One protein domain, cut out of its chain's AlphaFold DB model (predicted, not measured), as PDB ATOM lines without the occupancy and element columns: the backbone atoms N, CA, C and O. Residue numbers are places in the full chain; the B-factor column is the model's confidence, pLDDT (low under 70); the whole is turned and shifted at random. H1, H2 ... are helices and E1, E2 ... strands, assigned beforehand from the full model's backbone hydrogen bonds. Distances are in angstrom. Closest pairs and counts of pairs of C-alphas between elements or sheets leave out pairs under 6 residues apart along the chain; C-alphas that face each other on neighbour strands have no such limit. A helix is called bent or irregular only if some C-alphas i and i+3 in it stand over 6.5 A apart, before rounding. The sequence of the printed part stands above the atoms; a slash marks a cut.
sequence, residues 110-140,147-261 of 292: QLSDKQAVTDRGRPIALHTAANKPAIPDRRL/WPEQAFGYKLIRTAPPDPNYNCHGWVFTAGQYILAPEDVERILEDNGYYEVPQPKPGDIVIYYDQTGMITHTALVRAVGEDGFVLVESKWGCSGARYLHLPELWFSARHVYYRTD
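What this domain is: This is residues 110 to 140 and 147 to 261 of the 292 residues of the protein "Hypothetical conserved protein" of uncultured planctomycete (UniProt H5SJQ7). Look first for one strongly twisted sheet of seven strands, with H2 and H3 packed over the same face of it and H1 only grazing it near the end made by E1 and E6. Beyond H2 and H3, away from the sheet, a long stretch with no named element, residues 110 to 140, folds back on itself through two short pairings. The 146 printed residues include three named helices and seven named strands, in the order H1 E1 H2 H3 E2 E3 E4 E5 E6 E7, and the sheet runs E1 - E6 - E5 - E4 - E3 - E7 - E2, all antiparallel. The class is mixed, helices and strands, with 64 residues in named elements, under half of those printed. The whole is compact, with a radius of gyration of the C-alphas of 15.2 A and spans of 45 by 40 by 28 A.

Where its parts are: Start at C-alpha 110, at (44.895, 43.387, -14.359). Residues 110 to 111 pair with 127 to 128, and residues 116 to 117 with 123 to 124, both antiparallel. After the cut, find H1 at residues 148 to 155; it is irregular, with C-alphas 151 and 154 9.6 A apart. E1 follows at residues 157 to 160, then H2 at 168 to 173. H3 runs from C-alpha 182 at (47.844, 49.911, 0.060) to C-alpha 191, 14.6 A away. Read on through E2, residues 194 to 197, E3, residues 205 to 209 and 13.2 A long, and E4, residues 215 to 224, the longest strand at 23.0 A, which bends by 55 degrees at residue 221. E5 is residues 230 to 235, 16.6 A long, and E6 is residues 242 to 245. E7, residues 254 to 260, spans 20.2 A and ends at C-alpha 260, at (33.603, 51.595, 11.785).

How they stand to each other: Begin with E3, E4, E5 and E6, a meander, each strand the antiparallel neighbour of the one before; E3 and E4, E4 and E5, and E5 and E6 are hairpins. The pairing of E4 is staggered: residues 215 to 220 pair with E3, where N 206 and O 219 are 2.9 A apart, and residues 220 to 224 with E5, where N 222 and O 231 are 2.8 A apart. Between E6 and E5, look at N 245 and O 232, 2.9 A. Edge strand E1 pairs with E6 through N 159 and O 242, 2.8 A. On the other side of E4, E3 is antiparallel to E7, with N 207 and O 256 at 2.9 A, and E7 to edge strand E2, with N 195 and O 259 at 2.9 A. H2 is on the sheet at a height of 6.9 A and lies only just over E4, with 3 C-alphas falling on that strand. It runs slantwise to the strands, at 44 degrees to E4 on the local plane. The closest C-alphas of H2 and E4 are those of His 169 and Thr 218, 5.4 A apart. H3 is on the same face at a height of 8.9 A, only just over E3, with 3 C-alphas falling on it, and slantwise at 49 degrees to E3 on the local plane. H2 and H3 are close but not clearly touching, His 169 and Val 185 having the closest C-alphas at 7.1 A; they run the same way at a shallow tilt of 25 degrees. H1 only grazes the sheet and is apart from H2 and H3. In H2 and H3 every O i to N i+4 pair is within hydrogen-bond range; in H1, 2 of 4 are.

The domain as a whole: The two C-alphas farthest apart are those of Asp 113 and Asp 227, 45.8 A. Residues 141 to 146 are not printed, and C-alphas 140 and 147 are 11.1 A apart across that cut. No link between named elements is long. The mean pLDDT of the printed part is 86.3; in this predicted model, confidence is under 70 at residues 130 to 140, 147 to 152, 238 to 239 and 249 to 253.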
ATOM      1  N   GLN A 110      45.820  42.799 -13.398       86.00
ATOM      2  CA  GLN A 110      44.895  43.387 -14.359       86.00
ATOM      3  C   GLN A 110      43.797  44.179 -13.643       86.00
ATOM      4  O   GLN A 110      43.138  43.661 -12.738       86.00
ATOM      5  N   LEU A 111      43.589  45.423 -14.077       90.00
ATOM      6  CA  LEU A 111      42.494  46.258 -13.596       90.00
ATOM      7  C   LEU A 111      41.150  45.663 -14.042       90.00
ATOM      8  O   LEU A 111      40.985  45.251 -15.187       90.00
ATOM      9  N   SER A 112      40.204  45.607 -13.115       89.75
ATOM     10  CA  SER A 112      38.832  45.169 -13.348       89.75
ATOM     11  C   SER A 112      37.995  46.293 -13.954       89.75
ATOM     12  O   SER A 112      38.146  47.454 -13.576       89.75
ATOM     13  N   ASP A 113      37.022  45.940 -14.795       88.81
ATOM     14  CA  ASP A 113      36.001  46.879 -15.287       88.81
ATOM     15  C   ASP A 113      34.947  47.223 -14.218       88.81
ATOM     16  O   ASP A 113      34.090  48.091 -14.410       88.81
ATOM     17  N   LYS A 114      34.956  46.512 -13.082       91.25
ATOM     18  CA  LYS A 114      34.058  46.791 -11.960       91.25
ATOM     19  C   LYS A 114      34.511  48.038 -11.216       91.25
ATOM     20  O   LYS A 114      35.694  48.234 -10.965       91.25
ATOM     21  N   GLN A 115      33.535  48.842 -10.812       89.81
ATOM     22  CA  GLN A 115      33.764  50.062 -10.053       89.81
ATOM     23  C   GLN A 115      33.388  49.847  -8.592       89.81
ATOM     24  O   GLN A 115      32.335  49.283  -8.290       89.81
ATOM     25  N   ALA A 116      34.243  50.338  -7.704       95.50
ATOM     26  CA  ALA A 116      33.948  50.513  -6.296       95.50
ATOM     27  C   ALA A 116      34.349  51.924  -5.871       95.50
ATOM     28  O   ALA A 116      35.255  52.528  -6.452       95.50
ATOM     29  N   VAL A 117      33.663  52.445  -4.858       97.31
ATOM     30  CA  VAL A 117      33.943  53.772  -4.307       97.31
ATOM     31  C   VAL A 117      33.968  53.743  -2.785       97.31
ATOM     32  O   VAL A 117      33.346  52.891  -2.143       97.31
ATOM     33  N   THR A 118      34.679  54.700  -2.201       97.62
ATOM     34  CA  THR A 118      34.572  55.008  -0.776       97.62
ATOM     35  C   THR A 118      33.211  55.635  -0.451       97.62
ATOM     36  O   THR A 118      32.451  56.034  -1.339       97.62
ATOM     37  N   ASP A 119      32.893  55.791   0.833       96.06
ATOM     38  CA  ASP A 119      31.650  56.434   1.263       96.06
ATOM     39  C   ASP A 119      31.574  57.924   0.896       96.06
ATOM     40  O   ASP A 119      30.470  58.460   0.761       96.06
ATOM     41  N   ARG A 120      32.725  58.570   0.662       97.06
ATOM     42  CA  ARG A 120      32.818  59.937   0.123       97.06
ATOM     43  C   ARG A 120      32.909  59.987  -1.406       97.06
ATOM     44  O   ARG A 120      33.083  61.063  -1.970       97.06
ATOM     45  N   GLY A 121      32.776  58.847  -2.084       96.44
ATOM     46  CA  GLY A 121      32.722  58.768  -3.542       96.44
ATOM     47  C   GLY A 121      34.079  58.785  -4.248       96.44
ATOM     48  O   GLY A 121      34.107  58.950  -5.466       96.44
ATOM     49  N   ARG A 122      35.206  58.604  -3.536       97.19
ATOM     50  CA  ARG A 122      36.514  58.441  -4.193       97.19
ATOM     51  C   ARG A 122      36.577  57.064  -4.870       97.19
ATOM     52  O   ARG A 122      36.200  56.078  -4.234       97.19
ATOM     53  N   PRO A 123      37.033  56.968  -6.131       95.94
ATOM     54  CA  PRO A 123      37.155  55.691  -6.825       95.94
ATOM     55  C   PRO A 123      38.244  54.816  -6.198       95.94
ATOM     56  O   PRO A 123      39.276  55.323  -5.758       95.94
ATOM     57  N   ILE A 124      38.004  53.505  -6.196       95.25
ATOM     58  CA  ILE A 124      38.928  52.474  -5.716       95.25
ATOM     59  C   ILE A 124      39.308  51.581  -6.895       95.25
ATOM     60  O   ILE A 124      38.430  51.054  -7.585       95.25
ATOM     61  N   ALA A 125      40.609  51.398  -7.124       93.88
ATOM     62  CA  ALA A 125      41.096  50.512  -8.172       93.88
ATOM     63  C   ALA A 125      40.932  49.045  -7.745       93.88
ATOM     64  O   ALA A 125      41.485  48.599  -6.742       93.88
ATOM     65  N   LEU A 126      40.153  48.280  -8.512       93.94
ATOM     66  CA  LEU A 126      39.946  46.854  -8.270       93.94
ATOM     67  C   LEU A 126      40.828  46.041  -9.211       93.94
ATOM     68  O   LEU A 126      40.670  46.129 -10.426       93.94
ATOM     69  N   HIS A 127      41.714  45.213  -8.668       91.25
ATOM     70  CA  HIS A 127      42.598  44.366  -9.467       91.25
ATOM     71  C   HIS A 127      42.183  42.891  -9.411       91.25
ATOM     72  O   HIS A 127      41.572  42.429  -8.446       91.25
ATOM     73  N   THR A 128      42.522  42.132 -10.452       86.06
ATOM     74  CA  THR A 128      42.230  40.697 -10.578       86.06
ATOM     75  C   THR A 128      43.458  39.917 -11.039       86.06
ATOM     76  O   THR A 128      44.324  40.431 -11.749       86.06
ATOM     77  N   ALA A 129      43.555  38.648 -10.643       79.56
ATOM     78  CA  ALA A 129      44.585  37.761 -11.170       79.56
ATOM     79  C   ALA A 129      44.370  37.514 -12.672       79.56
ATOM     80  O   ALA A 129      43.280  37.120 -13.076       79.56
ATOM     81  N   ALA A 130      45.427  37.693 -13.475       64.88
ATOM     82  CA  ALA A 130      45.394  37.518 -14.931       64.88
ATOM     83  C   ALA A 130      44.897  36.124 -15.364       64.88
ATOM     84  O   ALA A 130      44.219  35.991 -16.376       64.88
ATOM     85  N   ASN A 131      45.173  35.094 -14.559       61.81
ATOM     86  CA  ASN A 131      44.645  33.744 -14.728       61.81
ATOM     87  C   ASN A 131      43.830  33.384 -13.487       61.81
ATOM     88  O   ASN A 131      44.395  32.881 -12.522       61.81
ATOM     89  N   LYS A 132      42.523  33.675 -13.488       58.97
ATOM     90  CA  LYS A 132      41.577  33.308 -12.421       58.97
ATOM     91  C   LYS A 132      41.278  31.806 -12.503       58.97
ATOM     92  O   LYS A 132      40.408  31.422 -13.287       58.97
ATOM     93  N   PRO A 133      41.951  30.929 -11.734       58.41
ATOM     94  CA  PRO A 133      41.687  29.501 -11.819       58.41
ATOM     95  C   PRO A 133      40.296  29.243 -11.232       58.41
ATOM     96  O   PRO A 133      39.895  29.888 -10.250       58.41
ATOM     97  N   ALA A 134      39.551  28.302 -11.816       53.25
ATOM     98  CA  ALA A 134      38.288  27.861 -11.239       53.25
ATOM     99  C   ALA A 134      38.523  27.310  -9.820       53.25
ATOM    100  O   ALA A 134      39.589  26.774  -9.531       53.25
ATOM    101  N   ILE A 135      37.534  27.428  -8.922       50.50
ATOM    102  CA  ILE A 135      37.626  26.964  -7.519       50.50
ATOM    103  C   ILE A 135      38.186  25.528  -7.378       50.50
ATOM    104  O   ILE A 135      39.026  25.335  -6.501       50.50
ATOM    105  N   PRO A 136      37.813  24.544  -8.225       48.84
ATOM    106  CA  PRO A 136      38.357  23.181  -8.151       48.84
ATOM    107  C   PRO A 136      39.837  23.082  -8.552       48.84
ATOM    108  O   PRO A 136      40.542  22.182  -8.103       48.84
ATOM    109  N   ASP A 137      40.309  24.024  -9.373       50.44
ATOM    110  CA  ASP A 137      41.679  24.099  -9.890       50.44
ATOM    111  C   ASP A 137      42.595  24.962  -9.014       50.44
ATOM    112  O   ASP A 137      43.792  25.073  -9.286       50.44
ATOM    113  N   ARG A 138      42.065  25.535  -7.922       58.06
ATOM    114  CA  ARG A 138      42.845  26.154  -6.838       58.06
ATOM    115  C   ARG A 138      43.510  25.049  -6.019       58.06
ATOM    116  O   ARG A 138      43.185  24.810  -4.857       58.06
ATOM    117  N   ARG A 139      44.382  24.293  -6.687       48.09
ATOM    118  CA  ARG A 139      45.173  23.223  -6.090       48.09
ATOM    119  C   ARG A 139      46.102  23.790  -5.030       48.09
ATOM    120  O   ARG A 139      46.377  24.990  -4.987       48.09
ATOM    121  N   LEU A 140      46.587  22.865  -4.201       45.81
ATOM    122  CA  LEU A 140      47.713  23.102  -3.317       45.81
ATOM    123  C   LEU A 140      48.792  23.889  -4.077       45.81
ATOM    124  O   LEU A 140      49.085  23.579  -5.233       45.81
ATOM    125  N   TRP A 147      55.612  29.387   2.372       64.12
ATOM    126  CA  TRP A 147      54.581  28.820   3.247       64.12
ATOM    127  C   TRP A 147      54.697  29.342   4.673       64.12
ATOM    128  O   TRP A 147      55.622  28.956   5.395       64.12
ATOM    129  N   PRO A 148      53.727  30.149   5.131       66.06
ATOM    130  CA  PRO A 148      53.689  30.589   6.516       66.06
ATOM    131  C   PRO A 148      53.663  29.421   7.500       66.06
ATOM    132  O   PRO A 148      54.228  29.527   8.579       66.06
ATOM    133  N   GLU A 149      53.064  28.288   7.133       66.56
ATOM    134  CA  GLU A 149      52.997  27.107   7.995       66.56
ATOM    135  C   GLU A 149      54.364  26.495   8.286       66.56
ATOM    136  O   GLU A 149      54.570  26.010   9.391       66.56
ATOM    137  N   GLN A 150      55.304  26.540   7.339       66.50
ATOM    138  CA  GLN A 150      56.656  26.025   7.575       66.50
ATOM    139  C   GLN A 150      57.415  26.909   8.563       66.50
ATOM    140  O   GLN A 150      58.120  26.409   9.432       66.50
ATOM    141  N   ALA A 151      57.237  28.225   8.462       66.00
ATOM    142  CA  ALA A 151      57.971  29.169   9.292       66.00
ATOM    143  C   ALA A 151      57.249  29.534  10.612       66.00
ATOM    144  O   ALA A 151      57.882  30.059  11.527       66.00
ATOM    145  N   PHE A 152      55.963  29.195  10.772       68.00
ATOM    146  CA  PHE A 152      55.201  29.428  12.010       68.00
ATOM    147  C   PHE A 152      54.608  28.203  12.693       68.00
ATOM    148  O   PHE A 152      54.162  28.319  13.839       68.00
ATOM    149  N   GLY A 153      54.581  27.051  12.027       70.38
ATOM    150  CA  GLY A 153      54.055  25.808  12.575       70.38
ATOM    151  C   GLY A 153      52.681  25.981  13.225       70.38
ATOM    152  O   GLY A 153      51.729  26.473  12.619       70.38
ATOM    153  N   TYR A 154      52.595  25.609  14.503       70.38
ATOM    154  CA  TYR A 154      51.368  25.592  15.305       70.38
ATOM    155  C   TYR A 154      50.795  26.977  15.659       70.38
ATOM    156  O   TYR A 154      49.746  27.053  16.296       70.38
ATOM    157  N   LYS A 155      51.450  28.080  15.272       79.62
ATOM    158  CA  LYS A 155      50.967  29.449  15.543       79.62
ATOM    159  C   LYS A 155      49.901  29.927  14.548       79.62
ATOM    160  O   LYS A 155      49.382  31.032  14.702       79.62
ATOM    161  N   LEU A 156      49.572  29.113  13.542       85.12
ATOM    162  CA  LEU A 156      48.580  29.416  12.514       85.12
ATOM    163  C   LEU A 156      47.491  28.347  12.460       85.12
ATOM    164  O   LEU A 156      47.776  27.152  12.458       85.12
ATOM    165  N   ILE A 157      46.240  28.777  12.301       88.56
ATOM    166  CA  ILE A 157      45.121  27.878  11.990       88.56
ATOM    167  C   ILE A 157      44.595  28.250  10.608       88.56
ATOM    168  O   ILE A 157      43.989  29.306  10.432       88.56
ATOM    169  N   ARG A 158      44.823  27.395   9.607       87.94
ATOM    170  CA  ARG A 158      44.343  27.630   8.237       87.94
ATOM    171  C   ARG A 158      42.810  27.581   8.190       87.94
ATOM    172  O   ARG A 158      42.204  26.609   8.627       87.94
ATOM    173  N   THR A 159      42.186  28.602   7.606       90.50
ATOM    174  CA  THR A 159      40.721  28.732   7.472       90.50
ATOM    175  C   THR A 159      40.223  28.663   6.029       90.50
ATOM    176  O   THR A 159      39.015  28.599   5.788       90.50
ATOM    177  N   ALA A 160      41.124  28.697   5.044       88.25
ATOM    178  CA  ALA A 160      40.794  28.520   3.629       88.25
ATOM    179  C   ALA A 160      42.012  28.077   2.824       88.25
ATOM    180  O   ALA A 160      43.134  28.363   3.244       88.25
ATOM    181  N   PRO A 161      41.812  27.452   1.652       82.94
ATOM    182  CA  PRO A 161      42.895  27.227   0.707       82.94
ATOM    183  C   PRO A 161      43.410  28.552   0.116       82.94
ATOM    184  O   PRO A 161      42.751  29.592   0.234       82.94
ATOM    185  N   PRO A 162      44.575  28.525  -0.545       81.44
ATOM    186  CA  PRO A 162      45.043  29.640  -1.350       81.44
ATOM    187  C   PRO A 162      44.066  30.070  -2.442       81.44
ATOM    188  O   PRO A 162      43.423  29.246  -3.091       81.44
ATOM    189  N   ASP A 163      43.988  31.380  -2.663       80.81
ATOM    190  CA  ASP A 163      43.182  31.975  -3.728       80.81
ATOM    191  C   ASP A 163      43.898  33.207  -4.303       80.81
ATOM    192  O   ASP A 163      44.062  34.185  -3.574       80.81
ATOM    193  N   PRO A 164      44.319  33.195  -5.581       80.88
ATOM    194  CA  PRO A 164      45.031  34.314  -6.194       80.88
ATOM    195  C   PRO A 164      44.150  35.534  -6.489       80.88
ATOM    196  O   PRO A 164      44.670  36.569  -6.891       80.88
ATOM    197  N   ASN A 165      42.826  35.441  -6.337       83.06
ATOM    198  CA  ASN A 165      41.901  36.487  -6.794       83.06
ATOM    199  C   ASN A 165      41.801  37.706  -5.877       83.06
ATOM    200  O   ASN A 165      41.194  38.704  -6.254       83.06
ATOM    201  N   TYR A 166      42.363  37.625  -4.680       88.56
ATOM    202  CA  TYR A 166      42.361  38.710  -3.712       88.56
ATOM    203  C   TYR A 166      43.655  38.674  -2.905       88.56
ATOM    204  O   TYR A 166      44.390  37.695  -2.957       88.56
ATOM    205  N   ASN A 167      43.959  39.738  -2.171       90.38
ATOM    206  CA  ASN A 167      45.045  39.781  -1.185       90.38
ATOM    207  C   ASN A 167      44.464  40.002   0.225       90.38
ATOM    208  O   ASN A 167      43.258  39.861   0.426       90.38
ATOM    209  N   CYS A 168      45.297  40.324   1.216       92.25
ATOM    210  CA  CYS A 168      44.854  40.646   2.578       92.25
ATOM    211  C   CYS A 168      43.835  41.792   2.630       92.25
ATOM    212  O   CYS A 168      42.777  41.656   3.239       92.25
ATOM    213  N   HIS A 169      44.117  42.893   1.940       94.69
ATOM    214  CA  HIS A 169      43.221  44.043   1.855       94.69
ATOM    215  C   HIS A 169      41.911  43.673   1.152       94.69
ATOM    216  O   HIS A 169      40.819  43.956   1.638       94.69
ATOM    217  N   GLY A 170      42.027  42.955   0.036       94.25
ATOM    218  CA  GLY A 170      40.916  42.427  -0.740       94.25
ATOM    219  C   GLY A 170      39.991  41.508   0.052       94.25
ATOM    220  O   GLY A 170      38.767  41.612  -0.060       94.25
ATOM    221  N   TRP A 171      40.565  40.644   0.891       94.56
ATOM    222  CA  TRP A 171      39.816  39.780   1.800       94.56
ATOM    223  C   TRP A 171      38.854  40.593   2.673       94.56
ATOM    224  O   TRP A 171      37.674  40.257   2.753       94.56
ATOM    225  N   VAL A 172      39.332  41.693   3.255       96.19
ATOM    226  CA  VAL A 172      38.559  42.505   4.202       96.19
ATOM    227  C   VAL A 172      37.610  43.478   3.501       96.19
ATOM    228  O   VAL A 172      36.416  43.491   3.793       96.19
ATOM    229  N   PHE A 173      38.102  44.272   2.550       97.31
ATOM    230  CA  PHE A 173      37.339  45.395   1.989       97.31
ATOM    231  C   PHE A 173      36.556  45.057   0.719       97.31
ATOM    232  O   PHE A 173      35.703  45.834   0.297       97.31
ATOM    233  N   THR A 174      36.814  43.903   0.099       95.62
ATOM    234  CA  THR A 174      36.121  43.475  -1.133       95.62
ATOM    235  C   THR A 174      35.440  42.120  -0.985       95.62
ATOM    236  O   THR A 174      35.078  41.502  -1.982       95.62
ATOM    237  N   ALA A 175      35.301  41.630   0.252       93.44
ATOM    238  CA  ALA A 175      34.793  40.291   0.555       93.44
ATOM    239  C   ALA A 175      35.548  39.171  -0.195       93.44
ATOM    240  O   ALA A 175      34.956  38.174  -0.608       93.44
ATOM    241  N   GLY A 176      36.858  39.345  -0.401       91.50
ATOM    242  CA  GLY A 176      37.702  38.374  -1.098       91.50
ATOM    243  C   GLY A 176      37.435  38.259  -2.600       91.50
ATOM    244  O   GLY A 176      37.586  37.180  -3.166       91.50
ATOM    245  N   GLN A 177      37.012  39.338  -3.261       90.38
ATOM    246  CA  GLN A 177      36.731  39.308  -4.699       90.38
ATOM    247  C   GLN A 177      37.817  39.938  -5.565       90.38
ATOM    248  O   GLN A 177      37.948  39.552  -6.728       90.38
ATOM    249  N   TYR A 178      38.564  40.892  -5.009       92.56
ATOM    250  CA  TYR A 178      39.553  41.676  -5.739       92.56
ATOM    251  C   TYR A 178      40.824  41.861  -4.922       92.56
ATOM    252  O   TYR A 178      40.843  41.698  -3.704       92.56
ATOM    253  N   ILE A 179      41.896  42.227  -5.610       91.94
ATOM    254  CA  ILE A 179      43.162  42.661  -5.029       91.94
ATOM    255  C   ILE A 179      43.102  44.186  -4.887       91.94
ATOM    256  O   ILE A 179      42.683  44.873  -5.820       91.94
ATOM    257  N   LEU A 180      43.521  44.704  -3.730       93.12
ATOM    258  CA  LEU A 180      43.616  46.146  -3.469       93.12
ATOM    259  C   LEU A 180      45.058  46.564  -3.197       93.12
ATOM    260  O   LEU A 180      45.805  45.820  -2.557       93.12
ATOM    261  N   ALA A 181      45.427  47.760  -3.647       91.50
ATOM    262  CA  ALA A 181      46.706  48.372  -3.310       91.50
ATOM    263  C   ALA A 181      46.651  49.054  -1.924       91.50
ATOM    264  O   ALA A 181      45.568  49.460  -1.491       91.50
ATOM    265  N   PRO A 182      47.795  49.228  -1.235       91.25
ATOM    266  CA  PRO A 182      47.844  49.911   0.060       91.25
ATOM    267  C   PRO A 182      47.233  51.318   0.052       91.25
ATOM    268  O   PRO A 182      46.527  51.685   0.987       91.25
ATOM    269  N   GLU A 183      47.421  52.090  -1.024       91.88
ATOM    270  CA  GLU A 183      46.910  53.466  -1.091       91.88
ATOM    271  C   GLU A 183      45.380  53.518  -1.147       91.88
ATOM    272  O   GLU A 183      44.767  54.483  -0.699       91.88
ATOM    273  N   ASP A 184      44.734  52.484  -1.688       95.06
ATOM    274  CA  ASP A 184      43.276  52.384  -1.649       95.06
ATOM    275  C   ASP A 184      42.772  52.089  -0.235       95.06
ATOM    276  O   ASP A 184      41.711  52.580   0.147       95.06
ATOM    277  N   VAL A 185      43.544  51.351   0.569       96.25
ATOM    278  CA  VAL A 185      43.220  51.112   1.981       96.25
ATOM    279  C   VAL A 185      43.279  52.408   2.776       96.25
ATOM    280  O   VAL A 185      42.352  52.681   3.531       96.25
ATOM    281  N   GLU A 186      44.303  53.239   2.567       95.75
ATOM    282  CA  GLU A 186      44.390  54.564   3.199       95.75
ATOM    283  C   GLU A 186      43.133  55.396   2.907       95.75
ATOM    284  O   GLU A 186      42.480  55.891   3.828       95.75
ATOM    285  N   ARG A 187      42.706  55.452   1.637       96.75
ATOM    286  CA  ARG A 187      41.478  56.165   1.247       96.75
ATOM    287  C   ARG A 187      40.226  55.582   1.901       96.75
ATOM    288  O   ARG A 187      39.340  56.334   2.303       96.75
ATOM    289  N   ILE A 188      40.136  54.255   2.000       98.12
ATOM    290  CA  ILE A 188      39.019  53.568   2.658       98.12
ATOM    291  C   ILE A 188      38.956  53.941   4.141       98.12
ATOM    292  O   ILE A 188      37.869  54.251   4.628       98.12
ATOM    293  N   LEU A 189      40.086  53.934   4.853       98.19
ATOM    294  CA  LEU A 189      40.131  54.296   6.272       98.19
ATOM    295  C   LEU A 189      39.671  55.747   6.489       98.19
ATOM    296  O   LEU A 189      38.824  56.001   7.343       98.19
ATOM    297  N   GLU A 190      40.161  56.675   5.666       97.69
ATOM    298  CA  GLU A 190      39.818  58.102   5.730       97.69
ATOM    299  C   GLU A 190      38.336  58.404   5.451       97.69
ATOM    300  O   GLU A 190      37.762  59.332   6.028       97.69
ATOM    301  N   ASP A 191      37.720  57.662   4.528       98.25
ATOM    302  CA  ASP A 191      36.389  57.995   4.015       98.25
ATOM    303  C   ASP A 191      35.262  57.169   4.618       98.25
ATOM    304  O   ASP A 191      34.149  57.682   4.736       98.25
ATOM    305  N   ASN A 192      35.518  55.914   4.995       97.94
ATOM    306  CA  ASN A 192      34.474  54.968   5.408       97.94
ATOM    307  C   ASN A 192      34.252  54.964   6.932       97.94
ATOM    308  O   ASN A 192      33.839  53.957   7.516       97.94
ATOM    309  N   GLY A 193      34.544  56.096   7.579       97.06
ATOM    310  CA  GLY A 193      34.240  56.338   8.989       97.06
ATOM    311  C   GLY A 193      35.008  55.441   9.957       97.06
ATOM    312  O   GLY A 193      34.457  55.075  10.993       97.06
ATOM    313  N   TYR A 194      36.239  55.052   9.618       98.44
ATOM    314  CA  TYR A 194      37.078  54.307  10.549       98.44
ATOM    315  C   TYR A 194      37.666  55.226  11.621       98.44
ATOM    316  O   TYR A 194      38.077  56.352  11.342       98.44
ATOM    317  N   TYR A 195      37.740  54.719  12.846       98.25
ATOM    318  CA  TYR A 195      38.409  55.360  13.972       98.25
ATOM    319  C   TYR A 195      39.242  54.340  14.748       98.25
ATOM    320  O   TYR A 195      38.888  53.163  14.828       98.25
ATOM    321  N   GLU A 196      40.368  54.792  15.301       98.19
ATOM    322  CA  GLU A 196      41.275  53.945  16.076       98.19
ATOM    323  C   GLU A 196      40.638  53.512  17.399       98.19
ATOM    324  O   GLU A 196      39.938  54.289  18.056       98.19
ATOM    325  N   VAL A 197      40.902  52.272  17.810       97.50
ATOM    326  CA  VAL A 197      40.442  51.728  19.091       97.50
ATOM    327  C   VAL A 197      41.586  51.016  19.821       97.50
ATOM    328  O   VAL A 197      42.288  50.210  19.221       97.50
ATOM    329  N   PRO A 198      41.783  51.250  21.130       94.19
ATOM    330  CA  PRO A 198      42.811  50.543  21.899       94.19
ATOM    331  C   PRO A 198      42.367  49.137  22.328       94.19
ATOM    332  O   PRO A 198      43.197  48.286  22.624       94.19
ATOM    333  N   GLN A 199      41.054  48.900  22.387       94.94
ATOM    334  CA  GLN A 199      40.451  47.631  22.791       94.94
ATOM    335  C   GLN A 199      39.576  47.114  21.645       94.94
ATOM    336  O   GLN A 199      38.428  47.570  21.493       94.94
ATOM    337  N   PRO A 200      40.116  46.219  20.798       96.94
ATOM    338  CA  PRO A 200      39.367  45.682  19.680       96.94
ATOM    339  C   PRO A 200      38.229  44.777  20.161       96.94
ATOM    340  O   PRO A 200      38.204  44.294  21.292       96.94
ATOM    341  N   LYS A 201      37.272  44.540  19.273       96.44
ATOM    342  CA  LYS A 201      36.172  43.587  19.414       96.44
ATOM    343  C   LYS A 201      36.067  42.757  18.135       96.44
ATOM    344  O   LYS A 201      36.554  43.188  17.089       96.44
ATOM    345  N   PRO A 202      35.415  41.582  18.176       96.81
ATOM    346  CA  PRO A 202      35.091  40.848  16.959       96.81
ATOM    347  C   PRO A 202      34.385  41.746  15.937       96.81
ATOM    348  O   PRO A 202      33.415  42.425  16.274       96.81
ATOM    349  N   GLY A 203      34.880  41.742  14.700       96.38
ATOM    350  CA  GLY A 203      34.408  42.628  13.635       96.38
ATOM    351  C   GLY A 203      35.153  43.959  13.516       96.38
ATOM    352  O   GLY A 203      34.875  44.699  12.586       96.38
ATOM    353  N   ASP A 204      36.109  44.273  14.390       98.19
ATOM    354  CA  ASP A 204      37.083  45.331  14.105       98.19
ATOM    355  C   ASP A 204      38.136  44.832  13.107       98.19
ATOM    356  O   ASP A 204      38.248  43.632  12.837       98.19
ATOM    357  N   ILE A 205      38.944  45.741  12.572       97.88
ATOM    358  CA  ILE A 205      40.094  45.394  11.730       97.88
ATOM    359  C   ILE A 205      41.392  45.786  12.422       97.88
ATOM    360  O   ILE A 205      41.419  46.699  13.243       97.88
ATOM    361  N   VAL A 206      42.478  45.120  12.053       96.31
ATOM    362  CA  VAL A 206      43.838  45.551  12.376       96.31
ATOM    363  C   VAL A 206      44.565  45.922  11.089       96.31
ATOM    364  O   VAL A 206      44.494  45.201  10.088       96.31
ATOM    365  N   ILE A 207      45.239  47.068  11.122       95.62
ATOM    366  CA  ILE A 207      46.096  47.567  10.054       95.62
ATOM    367  C   ILE A 207      47.535  47.531  10.539       95.62
ATOM    368  O   ILE A 207      47.857  47.995  11.632       95.62
ATOM    369  N   TYR A 208      48.384  46.965   9.699       92.69
ATOM    370  CA  TYR A 208      49.807  46.800   9.928       92.69
ATOM    371  C   TYR A 208      50.569  47.844   9.129       92.69
ATOM    372  O   TYR A 208      50.222  48.099   7.974       92.69
ATOM    373  N   TYR A 209      51.592  48.422   9.745       88.62
ATOM    374  CA  TYR A 209      52.424  49.461   9.161       88.62
ATOM    375  C   TYR A 209      53.895  49.047   9.175       88.62
ATOM    376  O   TYR A 209      54.391  48.535  10.185       88.62
ATOM    377  N   ASP A 210      54.607  49.313   8.082       83.81
ATOM    378  CA  ASP A 210      56.070  49.246   8.085       83.81
ATOM    379  C   ASP A 210      56.683  50.431   8.855       83.81
ATOM    380  O   ASP A 210      55.996  51.363   9.287       83.81
ATOM    381  N   GLN A 211      58.007  50.415   9.011       82.12
ATOM    382  CA  GLN A 211      58.762  51.495   9.659       82.12
ATOM    383  C   GLN A 211      58.621  52.860   8.961       82.12
ATOM    384  O   GLN A 211      58.865  53.896   9.577       82.12
ATOM    385  N   THR A 212      58.233  52.878   7.681       82.62
ATOM    386  CA  THR A 212      57.997  54.109   6.911       82.62
ATOM    387  C   THR A 212      56.568  54.633   7.052       82.62
ATOM    388  O   THR A 212      56.264  55.714   6.552       82.62
ATOM    389  N   GLY A 213      55.699  53.897   7.751       85.50
ATOM    390  CA  GLY A 213      54.289  54.223   7.931       85.50
ATOM    391  C   GLY A 213      53.384  53.754   6.790       85.50
ATOM    392  O   GLY A 213      52.216  54.127   6.775       85.50
ATOM    393  N   MET A 214      53.877  52.936   5.855       87.06
ATOM    394  CA  MET A 214      53.055  52.362   4.786       87.06
ATOM    395  C   MET A 214      52.211  51.206   5.319       87.06
ATOM    396  O   MET A 214      52.717  50.363   6.058       87.06
ATOM    397  N   ILE A 215      50.952  51.117   4.883       91.06
ATOM    398  CA  ILE A 215      50.094  49.963   5.169       91.06
ATOM    399  C   ILE A 215      50.652  48.707   4.486       91.06
ATOM    400  O   ILE A 215      50.744  48.642   3.260       91.06
ATOM    401  N   THR A 216      50.980  47.687   5.276       87.50
ATOM    402  CA  THR A 216      51.544  46.422   4.785       87.50
ATOM    403  C   THR A 216      50.562  45.267   4.792       87.50
ATOM    404  O   THR A 216      50.691  44.321   4.017       87.50
ATOM    405  N   HIS A 217      49.589  45.295   5.695       91.44
ATOM    406  CA  HIS A 217      48.688  44.169   5.878       91.44
ATOM    407  C   HIS A 217      47.384  44.602   6.531       91.44
ATOM    408  O   HIS A 217      47.298  45.633   7.202       91.44
ATOM    409  N   THR A 218      46.346  43.798   6.326       94.62
ATOM    410  CA  THR A 218      45.044  43.993   6.962       94.62
ATOM    411  C   THR A 218      44.478  42.651   7.387       94.62
ATOM    412  O   THR A 218      44.494  41.684   6.619       94.62
ATOM    413  N   ALA A 219      43.944  42.603   8.604       94.94
ATOM    414  CA  ALA A 219      43.262  41.435   9.138       94.94
ATOM    415  C   ALA A 219      41.947  41.825   9.817       94.94
ATOM    416  O   ALA A 219      41.767  42.964  10.247       94.94
ATOM    417  N   LEU A 220      41.035  40.861   9.916       97.25
ATOM    418  CA  LEU A 220      39.759  41.005  10.608       97.25
ATOM    419  C   LEU A 220      39.869  40.404  12.010       97.25
ATOM    420  O   LEU A 220      40.267  39.251  12.146       97.25
ATOM    421  N   VAL A 221      39.468  41.135  13.044       97.50
ATOM    422  CA  VAL A 221      39.398  40.616  14.413       97.50
ATOM    423  C   VAL A 221      38.260  39.602  14.508       97.50
ATOM    424  O   VAL A 221      37.105  39.901  14.196       97.50
ATOM    425  N   ARG A 222      38.582  38.379  14.934       96.62
ATOM    426  CA  ARG A 222      37.636  37.256  15.024       96.62
ATOM    427  C   ARG A 222      37.257  36.907  16.447       96.62
ATOM    428  O   ARG A 222      36.108  36.545  16.678       96.62
ATOM    429  N   ALA A 223      38.194  37.016  17.379       95.88
ATOM    430  CA  ALA A 223      37.942  36.763  18.787       95.88
ATOM    431  C   ALA A 223      38.803  37.677  19.654       95.88
ATOM    432  O   ALA A 223      39.900  38.066  19.252       95.88
ATOM    433  N   VAL A 224      38.287  37.990  20.840       96.00
ATOM    434  CA  VAL A 224      39.007  38.698  21.896       96.00
ATOM    435  C   VAL A 224      38.755  37.944  23.202       96.00
ATOM    436  O   VAL A 224      37.605  37.614  23.490       96.00
ATOM    437  N   GLY A 225      39.818  37.607  23.928       90.44
ATOM    438  CA  GLY A 225      39.773  36.926  25.222       90.44
ATOM    439  C   GLY A 225      39.726  37.906  26.396       90.44
ATOM    440  O   GLY A 225      39.991  39.098  26.241       90.44
ATOM    441  N   GLU A 226      39.388  37.400  27.582       83.50
ATOM    442  CA  GLU A 226      39.290  38.201  28.815       83.50
ATOM    443  C   GLU A 226      40.644  38.772  29.275       83.50
ATOM    444  O   GLU A 226      40.694  39.808  29.933       83.50
ATOM    445  N   ASP A 227      41.741  38.125  28.890       85.44
ATOM    446  CA  ASP A 227      43.129  38.485  29.192       85.44
ATOM    447  C   ASP A 227      43.756  39.439  28.159       85.44
ATOM    448  O   ASP A 227      44.959  39.695  28.193       85.44
ATOM    449  N   GLY A 228      42.956  39.973  27.234       81.81
ATOM    450  CA  GLY A 228      43.449  40.814  26.145       81.81
ATOM    451  C   GLY A 228      44.015  40.024  24.965       81.81
ATOM    452  O   GLY A 228      44.542  40.635  24.038       81.81
ATOM    453  N   PHE A 229      43.873  38.693  24.951       90.38
ATOM    454  CA  PHE A 229      44.116  37.881  23.763       90.38
ATOM    455  C   PHE A 229      43.298  38.401  22.577       90.38
ATOM    456  O   PHE A 229      42.101  38.651  22.708       90.38
ATOM    457  N   VAL A 230      43.910  38.511  21.399       94.38
ATOM    458  CA  VAL A 230      43.220  38.872  20.156       94.38
ATOM    459  C   VAL A 230      43.570  37.844  19.091       94.38
ATOM    460  O   VAL A 230      44.738  37.571  18.835       94.38
ATOM    461  N   LEU A 231      42.551  37.290  18.440       94.88
ATOM    462  CA  LEU A 231      42.718  36.413  17.288       94.88
ATOM    463  C   LEU A 231      42.211  37.122  16.041       94.88
ATOM    464  O   LEU A 231      41.046  37.532  15.983       94.88
ATOM    465  N   VAL A 232      43.065  37.225  15.030       95.56
ATOM    466  CA  VAL A 232      42.740  37.879  13.763       95.56
ATOM    467  C   VAL A 232      42.767  36.876  12.620       95.56
ATOM    468  O   VAL A 232      43.531  35.916  12.643       95.56
ATOM    469  N   GLU A 233      41.920  37.081  11.614       95.31
ATOM    470  CA  GLU A 233      41.953  36.330  10.364       95.31
ATOM    471  C   GLU A 233      42.441  37.216   9.226       95.31
ATOM    472  O   GLU A 233      41.868  38.273   8.948       95.31
ATOM    473  N   SER A 234      43.453  36.744   8.509       91.56
ATOM    474  CA  SER A 234      43.980  37.436   7.341       91.56
ATOM    475  C   SER A 234      44.334  36.480   6.215       91.56
ATOM    476  O   SER A 234      44.461  35.265   6.404       91.56
ATOM    477  N   LYS A 235      44.494  37.045   5.018       88.62
ATOM    478  CA  LYS A 235      45.044  36.340   3.865       88.62
ATOM    479  C   LYS A 235      46.503  36.703   3.657       88.62
ATOM    480  O   LYS A 235      46.855  37.868   3.707       88.62
ATOM    481  N   TRP A 236      47.332  35.718   3.355       82.50
ATOM    482  CA  TRP A 236      48.775  35.904   3.313       82.50
ATOM    483  C   TRP A 236      49.235  36.105   1.870       82.50
ATOM    484  O   TRP A 236      49.437  35.149   1.125       82.50
ATOM    485  N   GLY A 237      49.316  37.371   1.450       71.38
ATOM    486  CA  GLY A 237      49.634  37.756   0.070       71.38
ATOM    487  C   GLY A 237      48.591  37.304  -0.964       71.38
ATOM    488  O   GLY A 237      47.549  36.729  -0.634       71.38
ATOM    489  N   CYS A 238      48.866  37.551  -2.248       69.88
ATOM    490  CA  CYS A 238      47.981  37.119  -3.336       69.88
ATOM    491  C   CYS A 238      47.961  35.588  -3.466       69.88
ATOM    492  O   CYS A 238      46.897  34.995  -3.576       69.88
ATOM    493  N   SER A 239      49.104  34.913  -3.340       69.00
ATOM    494  CA  SER A 239      49.207  33.465  -3.592       69.00
ATOM    495  C   SER A 239      49.008  32.567  -2.365       69.00
ATOM    496  O   SER A 239      48.982  31.352  -2.525       69.00
ATOM    497  N   GLY A 240      48.887  33.115  -1.150       74.31
ATOM    498  CA  GLY A 240      48.780  32.312   0.075       74.31
ATOM    499  C   GLY A 240      47.349  32.009   0.521       74.31
ATOM    500  O   GLY A 240      46.369  32.428  -0.098       74.31
ATOM    501  N   ALA A 241      47.215  31.259   1.610       83.75
ATOM    502  CA  ALA A 241      45.924  30.868   2.177       83.75
ATOM    503  C   ALA A 241      45.367  31.919   3.162       83.75
ATOM    504  O   ALA A 241      45.933  33.007   3.329       83.75
ATOM    505  N   ARG A 242      44.224  31.605   3.790       90.44
ATOM    506  CA  ARG A 242      43.678  32.374   4.922       90.44
ATOM    507  C   ARG A 242      43.969  31.661   6.235       90.44
ATOM    508  O   ARG A 242      43.876  30.433   6.290       90.44
ATOM    509  N   TYR A 243      44.281  32.432   7.272       89.81
ATOM    510  CA  TYR A 243      44.674  31.905   8.577       89.81
ATOM    511  C   TYR A 243      44.122  32.749   9.710       89.81
ATOM    512  O   TYR A 243      44.084  33.974   9.598       89.81
ATOM    513  N   LEU A 244      43.787  32.086  10.814       93.12
ATOM    514  CA  LEU A 244      43.713  32.701  12.131       93.12
ATOM    515  C   LEU A 244      45.105  32.726  12.751       93.12
ATOM    516  O   LEU A 244      45.830  31.728  12.684       93.12
ATOM    517  N   HIS A 245      45.454  33.854  13.353       90.50
ATOM    518  CA  HIS A 245      46.751  34.066  13.976       90.50
ATOM    519  C   HIS A 245      46.696  35.200  15.009       90.50
ATOM    520  O   HIS A 245      45.740  35.979  15.047       90.50
ATOM    521  N   LEU A 246      47.725  35.280  15.850       90.12
ATOM    522  CA  LEU A 246      47.930  36.406  16.760       90.12
ATOM    523  C   LEU A 246      48.365  37.662  15.990       90.12
ATOM    524  O   LEU A 246      49.039  37.540  14.957       90.12
ATOM    525  N   PRO A 247      48.004  38.867  16.458       87.69
ATOM    526  CA  PRO A 247      48.330  40.092  15.757       87.69
ATOM    527  C   PRO A 247      49.835  40.378  15.724       87.69
ATOM    528  O   PRO A 247      50.282  40.995  14.769       87.69
ATOM    529  N   GLU A 248      50.631  39.880  16.671       75.44
ATOM    530  CA  GLU A 248      52.077  40.136  16.789       75.44
ATOM    531  C   GLU A 248      52.961  39.365  15.778       75.44
ATOM    532  O   GLU A 248      54.184  39.330  15.913       75.44
ATOM    533  N   LEU A 249      52.381  38.724  14.758       67.75
ATOM    534  CA  LEU A 249      53.114  37.913  13.772       67.75
ATOM    535  C   LEU A 249      53.492  38.716  12.504       67.75
ATOM    536  O   LEU A 249      52.644  39.409  11.954       67.75
ATOM    537  N   TRP A 250      54.755  38.566  12.053       63.81
ATOM    538  CA  TRP A 250      55.498  39.016  10.832       63.81
ATOM    539  C   TRP A 250      55.212  40.358  10.126       63.81
ATOM    540  O   TRP A 250      56.085  40.814   9.396       63.81
ATOM    541  N   PHE A 251      54.053  40.994  10.249       61.03
ATOM    542  CA  PHE A 251      53.625  41.985   9.253       61.03
ATOM    543  C   PHE A 251      53.976  43.443   9.552       61.03
ATOM    544  O   PHE A 251      53.685  44.296   8.711       61.03
ATOM    545  N   SER A 252      54.556  43.771  10.709       60.50
ATOM    546  CA  SER A 252      54.782  45.179  11.044       60.50
ATOM    547  C   SER A 252      55.767  45.445  12.169       60.50
ATOM    548  O   SER A 252      55.759  44.735  13.175       60.50
ATOM    549  N   ALA A 253      56.400  46.613  12.090       63.94
ATOM    550  CA  ALA A 253      56.912  47.339  13.247       63.94
ATOM    551  C   ALA A 253      55.783  47.889  14.151       63.94
ATOM    552  O   ALA A 253      55.969  48.041  15.358       63.94
ATOM    553  N   ARG A 254      54.603  48.188  13.582       87.06
ATOM    554  CA  ARG A 254      53.441  48.745  14.297       87.06
ATOM    555  C   ARG A 254      52.111  48.232  13.740       87.06
ATOM    556  O   ARG A 254      51.886  48.302  12.536       87.06
ATOM    557  N   HIS A 255      51.179  47.855  14.612       92.50
ATOM    558  CA  HIS A 255      49.791  47.584  14.232       92.50
ATOM    559  C   HIS A 255      48.809  48.475  15.005       92.50
ATOM    560  O   HIS A 255      49.092  48.893  16.126       92.50
ATOM    561  N   VAL A 256      47.667  48.786  14.391       96.00
ATOM    562  CA  VAL A 256      46.605  49.628  14.964       96.00
ATOM    563  C   VAL A 256      45.247  49.001  14.672       96.00
ATOM    564  O   VAL A 256      45.003  48.542  13.555       96.00
ATOM    565  N   TYR A 257      44.356  48.990  15.664       97.75
ATOM    566  CA  TYR A 257      42.987  48.518  15.484       97.75
ATOM    567  C   TYR A 257      42.062  49.661  15.085       97.75
ATOM    568  O   TYR A 257      42.117  50.743  15.670       97.75
ATOM    569  N   TYR A 258      41.173  49.395  14.133       98.50
ATOM    570  CA  TYR A 258      40.166  50.338  13.670       98.50
ATOM    571  C   TYR A 258      38.765  49.736  13.754       98.50
ATOM    572  O   TYR A 258      38.551  48.560  13.448       98.50
ATOM    573  N   ARG A 259      37.796  50.584  14.097       98.19
ATOM    574  CA  ARG A 259      36.363  50.284  14.092       98.19
ATOM    575  C   ARG A 259      35.633  51.233  13.151       98.19
ATOM    576  O   ARG A 259      36.058  52.368  12.974       98.19
ATOM    577  N   THR A 260      34.540  50.767  12.557       97.00
ATOM    578  CA  THR A 260      33.603  51.595  11.785       97.00
ATOM    579  C   THR A 260      32.171  51.256  12.187       97.00
ATOM    580  O   THR A 260      31.838  50.089  12.394       97.00
ATOM    581  N   ASP A 261      31.306  52.267  12.245       93.88
ATOM    582  CA  ASP A 261      29.883  52.094  12.573       93.88
ATOM    583  C   ASP A 261      29.033  51.765  11.330       93.88
ATOM    584  O   ASP A 261      27.817  51.604  11.403       93.88
TER     585      ASP A 261